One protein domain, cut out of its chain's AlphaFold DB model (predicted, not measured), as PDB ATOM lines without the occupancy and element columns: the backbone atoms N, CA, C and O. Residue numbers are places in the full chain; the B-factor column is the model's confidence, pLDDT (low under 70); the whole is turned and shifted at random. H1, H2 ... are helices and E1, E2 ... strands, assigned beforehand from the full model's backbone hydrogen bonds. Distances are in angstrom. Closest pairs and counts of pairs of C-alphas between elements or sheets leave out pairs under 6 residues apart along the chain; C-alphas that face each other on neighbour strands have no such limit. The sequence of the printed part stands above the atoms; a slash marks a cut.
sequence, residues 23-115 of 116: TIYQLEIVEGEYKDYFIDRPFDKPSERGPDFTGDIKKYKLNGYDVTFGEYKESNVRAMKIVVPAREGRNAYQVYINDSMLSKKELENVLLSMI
ATOM      1  N   THR A  23     143.101 255.303 244.260       81.50
ATOM      2  CA  THR A  23     143.429 254.743 242.947       81.50
ATOM      3  C   THR A  23     144.935 254.662 242.807       81.50
ATOM      4  O   THR A  23     145.658 255.559 243.231       81.50
ATOM      5  N   ILE A  24     145.405 253.561 242.223       87.31
ATOM      6  CA  ILE A  24     146.818 253.328 241.960       87.31
ATOM      7  C   ILE A  24     146.994 253.054 240.471       87.31
ATOM      8  O   ILE A  24     146.286 252.229 239.895       87.31
ATOM      9  N   TYR A  25     147.965 253.726 239.862       85.44
ATOM     10  CA  TYR A  25     148.390 253.498 238.488       85.44
ATOM     11  C   TYR A  25     149.866 253.115 238.462       85.44
ATOM     12  O   TYR A  25     150.699 253.823 239.023       85.44
ATOM     13  N   GLN A  26     150.190 252.036 237.753       88.75
ATOM     14  CA  GLN A  26     151.558 251.682 237.390       88.75
ATOM     15  C   GLN A  26     151.730 251.850 235.886       88.75
ATOM     16  O   GLN A  26     150.928 251.343 235.101       88.75
ATOM     17  N   LEU A  27     152.757 252.595 235.488       84.94
ATOM     18  CA  LEU A  27     152.937 253.030 234.109       84.94
ATOM     19  C   LEU A  27     154.410 253.011 233.739       84.94
ATOM     20  O   LEU A  27     155.239 253.579 234.447       84.94
ATOM     21  N   GLU A  28     154.714 252.405 232.602       86.62
ATOM     22  CA  GLU A  28     156.040 252.468 232.005       86.62
ATOM     23  C   GLU A  28     156.395 253.905 231.592       86.62
ATOM     24  O   GLU A  28     155.547 254.671 231.125       86.62
ATOM     25  N   ILE A  29     157.656 254.279 231.785       83.56
ATOM     26  CA  ILE A  29     158.219 255.554 231.352       83.56
ATOM     27  C   ILE A  29     158.868 255.318 229.990       83.56
ATOM     28  O   ILE A  29     159.988 254.821 229.903       83.56
ATOM     29  N   VAL A  30     158.142 255.686 228.937       79.12
ATOM     30  CA  VAL A  30     158.610 255.606 227.549       79.12
ATOM     31  C   VAL A  30     159.059 256.993 227.093       79.12
ATOM     32  O   VAL A  30     158.337 257.984 227.248       79.12
ATOM     33  N   GLU A  31     160.271 257.079 226.550       68.62
ATOM     34  CA  GLU A  31     160.827 258.321 226.014       68.62
ATOM     35  C   GLU A  31     159.946 258.846 224.865       68.62
ATOM     36  O   GLU A  31     159.580 258.103 223.959       68.62
ATOM     37  N   GLY A  32     159.556 260.123 224.920       66.88
ATOM     38  CA  GLY A  32     158.663 260.741 223.928       66.88
ATOM     39  C   GLY A  32     157.157 260.537 224.164       66.88
ATOM     40  O   GLY A  32     156.364 261.271 223.579       66.88
ATOM     41  N   GLU A  33     156.751 259.634 225.064       65.81
ATOM     42  CA  GLU A  33     155.339 259.402 225.434       65.81
ATOM     43  C   GLU A  33     155.045 259.678 226.918       65.81
ATOM     44  O   GLU A  33     153.988 259.302 227.434       65.81
ATOM     45  N   TYR A  34     155.973 260.336 227.621       56.81
ATOM     46  CA  TYR A  34     155.856 260.579 229.056       56.81
ATOM     47  C   TYR A  34     154.575 261.351 229.397       56.81
ATOM     48  O   TYR A  34     154.455 262.546 229.131       56.81
ATOM     49  N   LYS A  35     153.625 260.651 230.022       62.19
ATOM     50  CA  LYS A  35     152.448 261.237 230.665       62.19
ATOM     51  C   LYS A  35     152.757 261.381 232.147       62.19
ATOM     52  O   LYS A  35     152.925 260.376 232.848       62.19
ATOM     53  N   ASP A  36     152.848 262.614 232.633       61.88
ATOM     54  CA  ASP A  36     152.956 262.845 234.068       61.88
ATOM     55  C   ASP A  36     151.546 262.813 234.646       61.88
ATOM     56  O   ASP A  36     150.869 263.832 234.712       61.88
ATOM     57  N   TYR A  37     151.078 261.637 235.063       59.66
ATOM     58  CA  TYR A  37     149.727 261.481 235.615       59.66
ATOM     59  C   TYR A  37     149.490 262.308 236.881       59.66
ATOM     60  O   TYR A  37     148.340 262.599 237.197       59.66
ATOM     61  N   PHE A  38     150.560 262.755 237.549       58.47
ATOM     62  CA  PHE A  38     150.462 263.731 238.629       58.47
ATOM     63  C   PHE A  38     149.883 265.073 238.150       58.47
ATOM     64  O   PHE A  38     149.242 265.776 238.922       58.47
ATOM     65  N   ILE A  39     150.088 265.416 236.878       57.78
ATOM     66  CA  ILE A  39     149.632 266.651 236.230       57.78
ATOM     67  C   ILE A  39     148.447 266.371 235.285       57.78
ATOM     68  O   ILE A  39     147.536 267.187 235.172       57.78
ATOM     69  N   ASP A  40     148.429 265.207 234.627       56.25
ATOM     70  CA  ASP A  40     147.510 264.897 233.526       56.25
ATOM     71  C   ASP A  40     146.161 264.284 233.954       56.25
ATOM     72  O   ASP A  40     145.234 264.262 233.138       56.25
ATOM     73  N   ARG A  41     146.020 263.763 235.186       55.50
ATOM     74  CA  ARG A  41     144.757 263.178 235.696       55.50
ATOM     75  C   ARG A  41     144.500 263.495 237.179       55.50
ATOM     76  O   ARG A  41     144.723 262.626 238.023       55.50
ATOM     77  N   PRO A  42     143.995 264.693 237.516       52.09
ATOM     78  CA  PRO A  42     143.530 264.968 238.870       52.09
ATOM     79  C   PRO A  42     142.243 264.178 239.184       52.09
ATOM     80  O   PRO A  42     141.343 264.089 238.351       52.09
ATOM     81  N   PHE A  43     142.167 263.555 240.365       46.84
ATOM     82  CA  PHE A  43     141.013 262.736 240.784       46.84
ATOM     83  C   PHE A  43     139.810 263.570 241.242       46.84
ATOM     84  O   PHE A  43     138.685 263.079 241.252       46.84
ATOM     85  N   ASP A  44     140.029 264.827 241.618       48.06
ATOM     86  CA  ASP A  44     139.017 265.690 242.221       48.06
ATOM     87  C   ASP A  44     138.162 266.468 241.209       48.06
ATOM     88  O   ASP A  44     137.152 267.048 241.615       48.06
ATOM     89  N   LYS A  45     138.469 266.426 239.898       46.81
ATOM     90  CA  LYS A  45     137.622 267.043 238.860       46.81
ATOM     91  C   LYS A  45     137.499 266.214 237.573       46.81
ATOM     92  O   LYS A  45     138.500 265.937 236.909       46.81
ATOM     93  N   PRO A  46     136.273 265.899 237.114       39.50
ATOM     94  CA  PRO A  46     136.062 265.548 235.721       39.50
ATOM     95  C   PRO A  46     136.255 266.817 234.873       39.50
ATOM     96  O   PRO A  46     135.478 267.757 234.983       39.50
ATOM     97  N   SER A  47     137.255 266.808 233.987       40.75
ATOM     98  CA  SER A  47     137.362 267.617 232.751       40.75
ATOM     99  C   SER A  47     138.162 268.932 232.670       40.75
ATOM    100  O   SER A  47     138.193 269.488 231.575       40.75
ATOM    101  N   GLU A  48     138.942 269.375 233.662       37.94
ATOM    102  CA  GLU A  48     139.865 270.515 233.443       37.94
ATOM    103  C   GLU A  48     141.324 270.176 233.787       37.94
ATOM    104  O   GLU A  48     141.655 269.757 234.890       37.94
ATOM    105  N   ARG A  49     142.219 270.328 232.801       41.69
ATOM    106  CA  ARG A  49     143.674 270.222 232.984       41.69
ATOM    107  C   ARG A  49     144.166 271.463 233.752       41.69
ATOM    108  O   ARG A  49     144.249 272.531 233.153       41.69
ATOM    109  N   GLY A  50     144.512 271.336 235.036       47.09
ATOM    110  CA  GLY A  50     145.090 272.420 235.858       47.09
ATOM    111  C   GLY A  50     145.315 272.011 237.328       47.09
ATOM    112  O   GLY A  50     144.697 271.048 237.769       47.09
ATOM    113  N   PRO A  51     146.228 272.659 238.092       49.25
ATOM    114  CA  PRO A  51     146.759 272.099 239.332       49.25
ATOM    115  C   PRO A  51     145.863 272.437 240.529       49.25
ATOM    116  O   PRO A  51     146.030 273.469 241.183       49.25
ATOM    117  N   ASP A  52     144.955 271.527 240.862       55.31
ATOM    118  CA  ASP A  52     144.102 271.608 242.053       55.31
ATOM    119  C   ASP A  52     144.856 271.304 243.376       55.31
ATOM    120  O   ASP A  52     144.239 271.034 244.401       55.31
ATOM    121  N   PHE A  53     146.197 271.387 243.406       57.00
ATOM    122  CA  PHE A  53     147.032 271.070 244.578       57.00
ATOM    123  C   PHE A  53     147.209 272.242 245.572       57.00
ATOM    124  O   PHE A  53     147.552 273.354 245.163       57.00
ATOM    125  N   THR A  54     147.001 272.033 246.884       47.50
ATOM    126  CA  THR A  54     147.389 272.944 247.980       47.50
ATOM    127  C   THR A  54     148.905 273.125 247.986       47.50
ATOM    128  O   THR A  54     149.652 272.290 248.481       47.50
ATOM    129  N   GLY A  55     149.374 274.274 247.499       55.16
ATOM    130  CA  GLY A  55     150.753 274.719 247.717       55.16
ATOM    131  C   GLY A  55     151.831 273.898 246.998       55.16
ATOM    132  O   GLY A  55     151.582 273.267 245.971       55.16
ATOM    133  N   ASP A  56     153.059 273.999 247.517       62.03
ATOM    134  CA  ASP A  56     154.281 273.514 246.872       62.03
ATOM    135  C   ASP A  56     154.318 271.982 246.771       62.03
ATOM    136  O   ASP A  56     154.414 271.268 247.773       62.03
ATOM    137  N   ILE A  57     154.320 271.476 245.536       77.44
ATOM    138  CA  ILE A  57     154.623 270.077 245.220       77.44
ATOM    139  C   ILE A  57     156.005 269.735 245.787       77.44
ATOM    140  O   ILE A  57     157.016 270.338 245.419       77.44
ATOM    141  N   LYS A  58     156.069 268.726 246.659       85.50
ATOM    142  CA  LYS A  58     157.311 268.310 247.314       85.50
ATOM    143  C   LYS A  58     157.988 267.216 246.506       85.50
ATOM    144  O   LYS A  58     157.379 266.190 246.213       85.50
ATOM    145  N   LYS A  59     159.270 267.411 246.208       88.25
ATOM    146  CA  LYS A  59     160.143 266.403 245.596       88.25
ATOM    147  C   LYS A  59     161.214 265.990 246.596       88.25
ATOM    148  O   LYS A  59     161.854 266.855 247.192       88.25
ATOM    149  N   TYR A  60     161.383 264.692 246.810       93.56
ATOM    150  CA  TYR A  60     162.348 264.150 247.768       93.56
ATOM    151  C   TYR A  60     162.758 262.720 247.401       93.56
ATOM    152  O   TYR A  60     162.210 262.125 246.475       93.56
ATOM    153  N   LYS A  61     163.738 262.175 248.129       95.44
ATOM    154  CA  LYS A  61     164.184 260.785 247.993       95.44
ATOM    155  C   LYS A  61     163.592 259.915 249.100       95.44
ATOM    156  O   LYS A  61     163.672 260.286 250.269       95.44
ATOM    157  N   LEU A  62     163.075 258.744 248.738       95.50
ATOM    158  CA  LEU A  62     162.639 257.689 249.660       95.50
ATOM    159  C   LEU A  62     163.358 256.395 249.274       95.50
ATOM    160  O   LEU A  62     163.230 255.954 248.137       95.50
ATOM    161  N   ASN A  63     164.172 255.827 250.169       95.00
ATOM    162  CA  ASN A  63     165.022 254.658 249.882       95.00
ATOM    163  C   ASN A  63     165.848 254.778 248.575       95.00
ATOM    164  O   ASN A  63     166.129 253.795 247.897       95.00
ATOM    165  N   GLY A  64     166.240 256.001 248.200       94.94
ATOM    166  CA  GLY A  64     166.979 256.291 246.962       94.94
ATOM    167  C   GLY A  64     166.114 256.521 245.711       94.94
ATOM    168  O   GLY A  64     166.627 257.044 244.717       94.94
ATOM    169  N   TYR A  65     164.813 256.232 245.764       95.25
ATOM    170  CA  TYR A  65     163.858 256.499 244.686       95.25
ATOM    171  C   TYR A  65     163.376 257.949 244.696       95.25
ATOM    172  O   TYR A  65     163.255 258.564 245.758       95.25
ATOM    173  N   ASP A  66     163.098 258.500 243.515       93.38
ATOM    174  CA  ASP A  66     162.508 259.833 243.383       93.38
ATOM    175  C   ASP A  66     161.016 259.788 243.699       93.38
ATOM    176  O   ASP A  66     160.263 259.048 243.066       93.38
ATOM    177  N   VAL A  67     160.596 260.614 244.660       92.88
ATOM    178  CA  VAL A  67     159.202 260.750 245.079       92.88
ATOM    179  C   VAL A  67     158.715 262.174 244.851       92.88
ATOM    180  O   VAL A  67     159.410 263.151 245.136       92.88
ATOM    181  N   THR A  68     157.493 262.287 244.339       90.75
ATOM    182  CA  THR A  68     156.734 263.538 244.238       90.75
ATOM    183  C   THR A  68     155.466 263.413 245.072       90.75
ATOM    184  O   THR A  68     154.749 262.428 244.943       90.75
ATOM    185  N   PHE A  69     155.184 264.402 245.914       89.19
ATOM    186  CA  PHE A  69     154.015 264.430 246.788       89.19
ATOM    187  C   PHE A  69     153.288 265.769 246.677       89.19
ATOM    188  O   PHE A  69     153.928 266.824 246.667       89.19
ATOM    189  N   GLY A  70     151.961 265.722 246.643       85.31
ATOM    190  CA  GLY A  70     151.102 266.899 246.691       85.31
ATOM    191  C   GLY A  70     149.798 266.607 247.413       85.31
ATOM    192  O   GLY A  70     149.356 265.464 247.507       85.31
ATOM    193  N   GLU A  71     149.187 267.660 247.924       82.75
ATOM    194  CA  GLU A  71     147.887 267.633 248.596       82.75
ATOM    195  C   GLU A  71     146.934 268.504 247.781       82.75
ATOM    196  O   GLU A  71     147.404 269.419 247.117       82.75
ATOM    197  N   TYR A  72     145.633 268.219 247.755       75.75
ATOM    198  CA  TYR A  72     144.655 269.004 246.989       75.75
ATOM    199  C   TYR A  72     144.144 270.226 247.776       75.75
ATOM    200  O   TYR A  72     144.173 270.237 249.006       75.75
ATOM    201  N   LYS A  73     143.739 271.307 247.088       69.69
ATOM    202  CA  LYS A  73     143.297 272.575 247.714       69.69
ATOM    203  C   LYS A  73     141.972 272.455 248.429       69.69
ATOM    204  O   LYS A  73     141.802 272.979 249.525       69.69
ATOM    205  N   GLU A  74     141.039 271.806 247.756       71.31
ATOM    206  CA  GLU A  74     139.620 271.824 248.099       71.31
ATOM    207  C   GLU A  74     139.151 270.460 248.624       71.31
ATOM    208  O   GLU A  74     137.957 270.243 248.815       71.31
ATOM    209  N   SER A  75     140.081 269.531 248.873       72.75
ATOM    210  CA  SER A  75     139.775 268.189 249.366       72.75
ATOM    211  C   SER A  75     140.871 267.637 250.280       72.75
ATOM    212  O   SER A  75     141.991 268.134 250.333       72.75
ATOM    213  N   ASN A  76     140.542 266.568 251.003       76.94
ATOM    214  CA  ASN A  76     141.488 265.762 251.778       76.94
ATOM    215  C   ASN A  76     142.308 264.793 250.909       76.94
ATOM    216  O   ASN A  76     143.023 263.952 251.460       76.94
ATOM    217  N   VAL A  77     142.192 264.877 249.581       80.88
ATOM    218  CA  VAL A  77     142.935 264.024 248.658       80.88
ATOM    219  C   VAL A  77     144.410 264.411 248.686       80.88
ATOM    220  O   VAL A  77     144.790 265.583 248.714       80.88
ATOM    221  N   ARG A  78     145.260 263.393 248.654       85.06
ATOM    222  CA  ARG A  78     146.711 263.479 248.528       85.06
ATOM    223  C   ARG A  78     147.126 262.641 247.337       85.06
ATOM    224  O   ARG A  78     146.540 261.590 247.091       85.06
ATOM    225  N   ALA A  79     148.147 263.087 246.624       85.88
ATOM    226  CA  ALA A  79     148.763 262.335 245.547       85.88
ATOM    227  C   ALA A  79     150.239 262.088 245.848       85.88
ATOM    228  O   ALA A  79     150.957 262.979 246.311       85.88
ATOM    229  N   MET A  80     150.713 260.886 245.540       90.38
ATOM    230  CA  MET A  80     152.118 260.528 245.642       90.38
ATOM    231  C   MET A  80     152.542 259.714 244.425       90.38
ATOM    232  O   MET A  80     151.847 258.801 243.993       90.38
ATOM    233  N   LYS A  81     153.700 260.049 243.866       90.75
ATOM    234  CA  LYS A  81     154.338 259.328 242.767       90.75
ATOM    235  C   LYS A  81     155.721 258.880 243.203       90.75
ATOM    236  O   LYS A  81     156.471 259.708 243.710       90.75
ATOM    237  N   ILE A  82     156.079 257.633 242.918       93.19
ATOM    238  CA  ILE A  82     157.453 257.124 242.996       93.19
ATOM    239  C   ILE A  82     157.934 256.722 241.602       93.19
ATOM    240  O   ILE A  82     157.170 256.164 240.813       93.19
ATOM    241  N   VAL A  83     159.192 257.029 241.287       92.00
ATOM    242  CA  VAL A  83     159.838 256.646 240.027       92.00
ATOM    243  C   VAL A  83     160.854 255.544 240.289       92.00
ATOM    244  O   VAL A  83     161.793 255.714 241.069       92.00
ATOM    245  N   VAL A  84     160.675 254.427 239.589       93.12
ATOM    246  CA  VAL A  84     161.586 253.289 239.602       93.12
ATOM    247  C   VAL A  84     162.453 253.351 238.343       93.12
ATOM    248  O   VAL A  84     161.923 253.292 237.229       93.12
ATOM    249  N   PRO A  85     163.782 253.498 238.484       91.38
ATOM    250  CA  PRO A  85     164.677 253.564 237.338       91.38
ATOM    251  C   PRO A  85     164.752 252.211 236.619       91.38
ATOM    252  O   PRO A  85     164.546 251.159 237.227       91.38
ATOM    253  N   ALA A  86     165.110 252.242 235.336       91.56
ATOM    254  CA  ALA A  86     165.340 251.036 234.547       91.56
ATOM    255  C   ALA A  86     166.454 250.174 235.166       91.56
ATOM    256  O   ALA A  86     167.483 250.697 235.608       91.56
ATOM    257  N   ARG A  87     166.255 248.852 235.193       89.44
ATOM    258  CA  ARG A  87     167.218 247.866 235.715       89.44
ATOM    259  C   ARG A  87     167.080 246.548 234.956       89.44
ATOM    260  O   ARG A  87     165.964 246.098 234.733       89.44
ATOM    261  N   GLU A  88     168.207 245.936 234.590       84.56
ATOM    262  CA  GLU A  88     168.300 244.544 234.097       84.56
ATOM    263  C   GLU A  88     167.205 244.131 233.091       84.56
ATOM    264  O   GLU A  88     166.416 243.219 233.330       84.56
ATOM    265  N   GLY A  89     167.125 244.824 231.951       83.75
ATOM    266  CA  GLY A  89     166.150 244.497 230.900       83.75
ATOM    267  C   GLY A  89     164.701 244.887 231.217       83.75
ATOM    268  O   GLY A  89     163.809 244.569 230.436       83.75
ATOM    269  N   ARG A  90     164.455 245.590 232.330       87.62
ATOM    270  CA  ARG A  90     163.170 246.219 232.657       87.62
ATOM    271  C   ARG A  90     163.255 247.722 232.441       87.62
ATOM    272  O   ARG A  90     164.195 248.373 232.910       87.62
ATOM    273  N   ASN A  91     162.246 248.264 231.771       89.69
ATOM    274  CA  ASN A  91     162.120 249.696 231.542       89.69
ATOM    275  C   ASN A  91     161.813 250.431 232.852       89.69
ATOM    276  O   ASN A  91     161.323 249.846 233.822       89.69
ATOM    277  N   ALA A  92     162.141 251.721 232.886       91.25
ATOM    278  CA  ALA A  92     161.755 252.575 233.999       91.25
ATOM    279  C   ALA A  92     160.226 252.657 234.068       91.25
ATOM    280  O   ALA A  92     159.542 252.608 233.046       91.25
ATOM    281  N   TYR A  93     159.681 252.801 235.267       90.12
ATOM    282  CA  TYR A  93     158.245 252.960 235.458       90.12
ATOM    283  C   TYR A  93     157.963 253.876 236.643       90.12
ATOM    284  O   TYR A  93     158.832 254.161 237.466       90.12
ATOM    285  N   GLN A  94     156.732 254.360 236.723       90.25
ATOM    286  CA  GLN A  94     156.235 255.119 237.858       90.25
ATOM    287  C   GLN A  94     155.024 254.422 238.461       90.25
ATOM    288  O   GLN A  94     154.212 253.831 237.745       90.25
ATOM    289  N   VAL A  95     154.897 254.541 239.778       91.19
ATOM    290  CA  VAL A  95     153.665 254.222 240.494       91.19
ATOM    291  C   VAL A  95     153.111 255.528 241.036       91.19
ATOM    292  O   VAL A  95     153.819 256.270 241.715       91.19
ATOM    293  N   TYR A  96     151.862 255.824 240.700       88.19
ATOM    294  CA  TYR A  96     151.120 256.977 241.190       88.19
ATOM    295  C   TYR A  96     149.941 256.486 242.020       88.19
ATOM    296  O   TYR A  96     149.195 255.618 241.571       88.19
ATOM    297  N   ILE A  97     149.764 257.069 243.199       87.62
ATOM    298  CA  ILE A  97     148.604 256.874 244.058       87.62
ATOM    299  C   ILE A  97     147.950 258.221 244.335       87.62
ATOM    300  O   ILE A  97     148.635 259.208 244.610       87.62
ATOM    301  N   ASN A  98     146.627 258.240 244.314       84.88
ATOM    302  CA  ASN A  98     145.826 259.282 244.934       84.88
ATOM    303  C   ASN A  98     144.873 258.642 245.939       84.88
ATOM    304  O   ASN A  98     144.310 257.579 245.679       84.88
ATOM    305  N   ASP A  99     144.707 259.284 247.084       86.69
ATOM    306  CA  ASP A  99     143.943 258.742 248.199       86.69
ATOM    307  C   ASP A  99     143.518 259.868 249.152       86.69
ATOM    308  O   ASP A  99     144.177 260.904 249.242       86.69
ATOM    309  N   SER A 100     142.401 259.680 249.848       84.06
ATOM    310  CA  SER A 100     141.822 260.669 250.762       84.06
ATOM    311  C   SER A 100     141.902 260.282 252.247       84.06
ATOM    312  O   SER A 100     141.546 261.083 253.118       84.06
ATOM    313  N   MET A 101     142.369 259.071 252.564       85.81
ATOM    314  CA  MET A 101     142.283 258.462 253.896       85.81
ATOM    315  C   MET A 101     143.638 258.305 254.592       85.81
ATOM    316  O   MET A 101     143.743 258.497 255.801       85.81
ATOM    317  N   LEU A 102     144.666 257.958 253.836       89.88
ATOM    318  CA  LEU A 102     146.010 257.650 254.274       89.88
ATOM    319  C   LEU A 102     146.820 258.923 254.508       89.88
ATOM    320  O   LEU A 102     146.764 259.920 253.775       89.88
ATOM    321  N   SER A 103     147.633 258.864 255.556       91.75
ATOM    322  CA  SER A 103     148.685 259.834 255.813       91.75
ATOM    323  C   SER A 103     149.814 259.709 254.785       91.75
ATOM    324  O   SER A 103     150.000 258.676 254.141       91.75
ATOM    325  N   LYS A 104     150.661 260.744 254.692       92.62
ATOM    326  CA  LYS A 104     151.873 260.713 253.855       92.62
ATOM    327  C   LYS A 104     152.724 259.460 254.104       92.62
ATOM    328  O   LYS A 104     153.170 258.835 253.154       92.62
ATOM    329  N   LYS A 105     152.938 259.091 255.370       95.31
ATOM    330  CA  LYS A 105     153.782 257.945 255.740       95.31
ATOM    331  C   LYS A 105     153.170 256.611 255.304       95.31
ATOM    332  O   LYS A 105     153.886 255.699 254.911       95.31
ATOM    333  N   GLU A 106     151.849 256.489 255.373       95.81
ATOM    334  CA  GLU A 106     151.153 255.291 254.896       95.81
ATOM    335  C   GLU A 106     151.224 255.182 253.372       95.81
ATOM    336  O   GLU A 106     151.493 254.098 252.863       95.81
ATOM    337  N   LEU A 107     151.099 256.301 252.648       94.25
ATOM    338  CA  LEU A 107     151.305 256.336 251.196       94.25
ATOM    339  C   LEU A 107     152.731 255.929 250.801       94.25
ATOM    340  O   LEU A 107     152.903 255.151 249.866       94.25
ATOM    341  N   GLU A 108     153.744 256.398 251.535       96.25
ATOM    342  CA  GLU A 108     155.140 255.982 251.339       96.25
ATOM    343  C   GLU A 108     155.295 254.460 251.481       96.25
ATOM    344  O   GLU A 108     155.903 253.822 250.624       96.25
ATOM    345  N   ASN A 109     154.694 253.868 252.518       96.31
ATOM    346  CA  ASN A 109     154.738 252.421 252.740       96.31
ATOM    347  C   ASN A 109     154.035 251.634 251.625       96.31
ATOM    348  O   ASN A 109     154.558 250.612 251.184       96.31
ATOM    349  N   VAL A 110     152.874 252.106 251.156       94.50
ATOM    350  CA  VAL A 110     152.154 251.478 250.037       94.50
ATOM    351  C   VAL A 110     153.020 251.494 248.781       94.50
ATOM    352  O   VAL A 110     153.217 250.447 248.169       94.50
ATOM    353  N   LEU A 111     153.597 252.644 248.423       94.19
ATOM    354  CA  LEU A 111     154.449 252.753 247.239       94.19
ATOM    355  C   LEU A 111     155.685 251.853 247.318       94.19
ATOM    356  O   LEU A 111     156.000 251.193 246.331       94.19
ATOM    357  N   LEU A 112     156.352 251.783 248.474       95.62
ATOM    358  CA  LEU A 112     157.496 250.885 248.665       95.62
ATOM    359  C   LEU A 112     157.097 249.411 248.502       95.62
ATOM    360  O   LEU A 112     157.776 248.683 247.788       95.62
ATOM    361  N   SER A 113     155.952 248.996 249.058       94.88
ATOM    362  CA  SER A 113     155.451 247.613 248.942       94.88
ATOM    363  C   SER A 113     155.121 247.164 247.514       94.88
ATOM    364  O   SER A 113     154.931 245.978 247.265       94.88
ATOM    365  N   MET A 114     155.016 248.106 246.574       92.12
ATOM    366  CA  MET A 114     154.755 247.812 245.166       92.12
ATOM    367  C   MET A 114     156.024 247.657 244.328       92.12
ATOM    368  O   MET A 114     155.939 247.179 243.198       92.12
ATOM    369  N   ILE A 115     157.171 248.111 244.837       91.81
ATOM    370  CA  ILE A 115     158.415 248.197 244.063       91.81
ATOM    371  C   ILE A 115     159.566 247.374 244.661       91.81
ATOM    372  O   ILE A 115     160.570 247.173 243.971       91.81
TER     373      ILE A 115
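This is residues 23 to 115 of the 116 residues of an uncharacterized protein of Bacillus cereus BAG4X12-1 (UniProt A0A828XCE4). A twisted sheet of five antiparallel strands has one helix, H2, packed over one face, while a long loop between E1 and E2, with the very short helix H1 in it, runs on the side away from H2. The links E3 to E4 and E4 to E5 reach out at opposite ends of the longest axis. The printed part has 93 residues, with two named helices and five named strands in the chain order E1 H1 E2 E3 E4 E5 H2; the sheet's order is E1 E5 E4 E3 E2. The class is mixed, helices and strands, with under half of the residues in named elements. The whole is compact, with a radius of gyration of the C-alphas of 13.2 A and spans of 42 by 30 by 21 A.

The inner strand E4, residues 78 to 84, is antiparallel to E5, residues 93 to 99, at 166 degrees; N 80 and O 97 are within hydrogen-bond range at 2.8 A. E4 is antiparallel to E3, residues 65 to 71, at 167 degrees, with N 81 and O 68 at 2.8 A. The edge strand E1, residues 23 to 28, is antiparallel to E5 at 169 degrees, with N 25 and O 96 at 2.8 A. The other edge strand, E2, residues 58 to 62, is antiparallel to E3 at 143 degrees, with N 60 and O 67 at 3.0 A. E2 E3 E4 E5 form a meander, each strand the antiparallel neighbour of the one before, in three hairpins. E1 and E2 are apart. H2, residues 104 to 113, is on the sheet at a height over the sheet of 8.7 A, giving two layers, a helix on one face of a sheet. It is over E4, with 6 of its 10 C-alphas falling there and 2 each on E5 and E3, and only just slantwise to the strands, at 32 degrees to E4 on the local plane. The closest C-alphas of H2 and E4, those of Leu 111 and Ile 82, are 6.8 A apart. H1, residues 37 to 40, only grazes the sheet, with its residues 37 to 38; its closest C-alpha pair with E4, Phe 38 and Lys 81, is 7.2 A apart. H1 and H2 are apart. In H2 every O i to N i+4 pair is within hydrogen-bond range; H1 is too short for such a pair, and its one O i to N i+3 pair is not within range.

E3, E4 and E5 measure 19.9 A, 20.1 A and 20.0 A from first to last C-alpha, E1 16.9 A, E2 12.1 A, H2 14.4 A and H1 4.6 A. E1 begins at C-alpha 23 (143.429, 254.743, 242.947), and H2 ends at C-alpha 113 (155.451, 247.613, 248.942).

The two C-alphas farthest apart, those of Glu 74 and Glu 88, are 42.0 A apart. The printed part has no cut. The link H1 to E2, residues 41 to 57, is long. The mean pLDDT of the printed part is 78.7, and residues 31 to 56 and residue 73 are under 70.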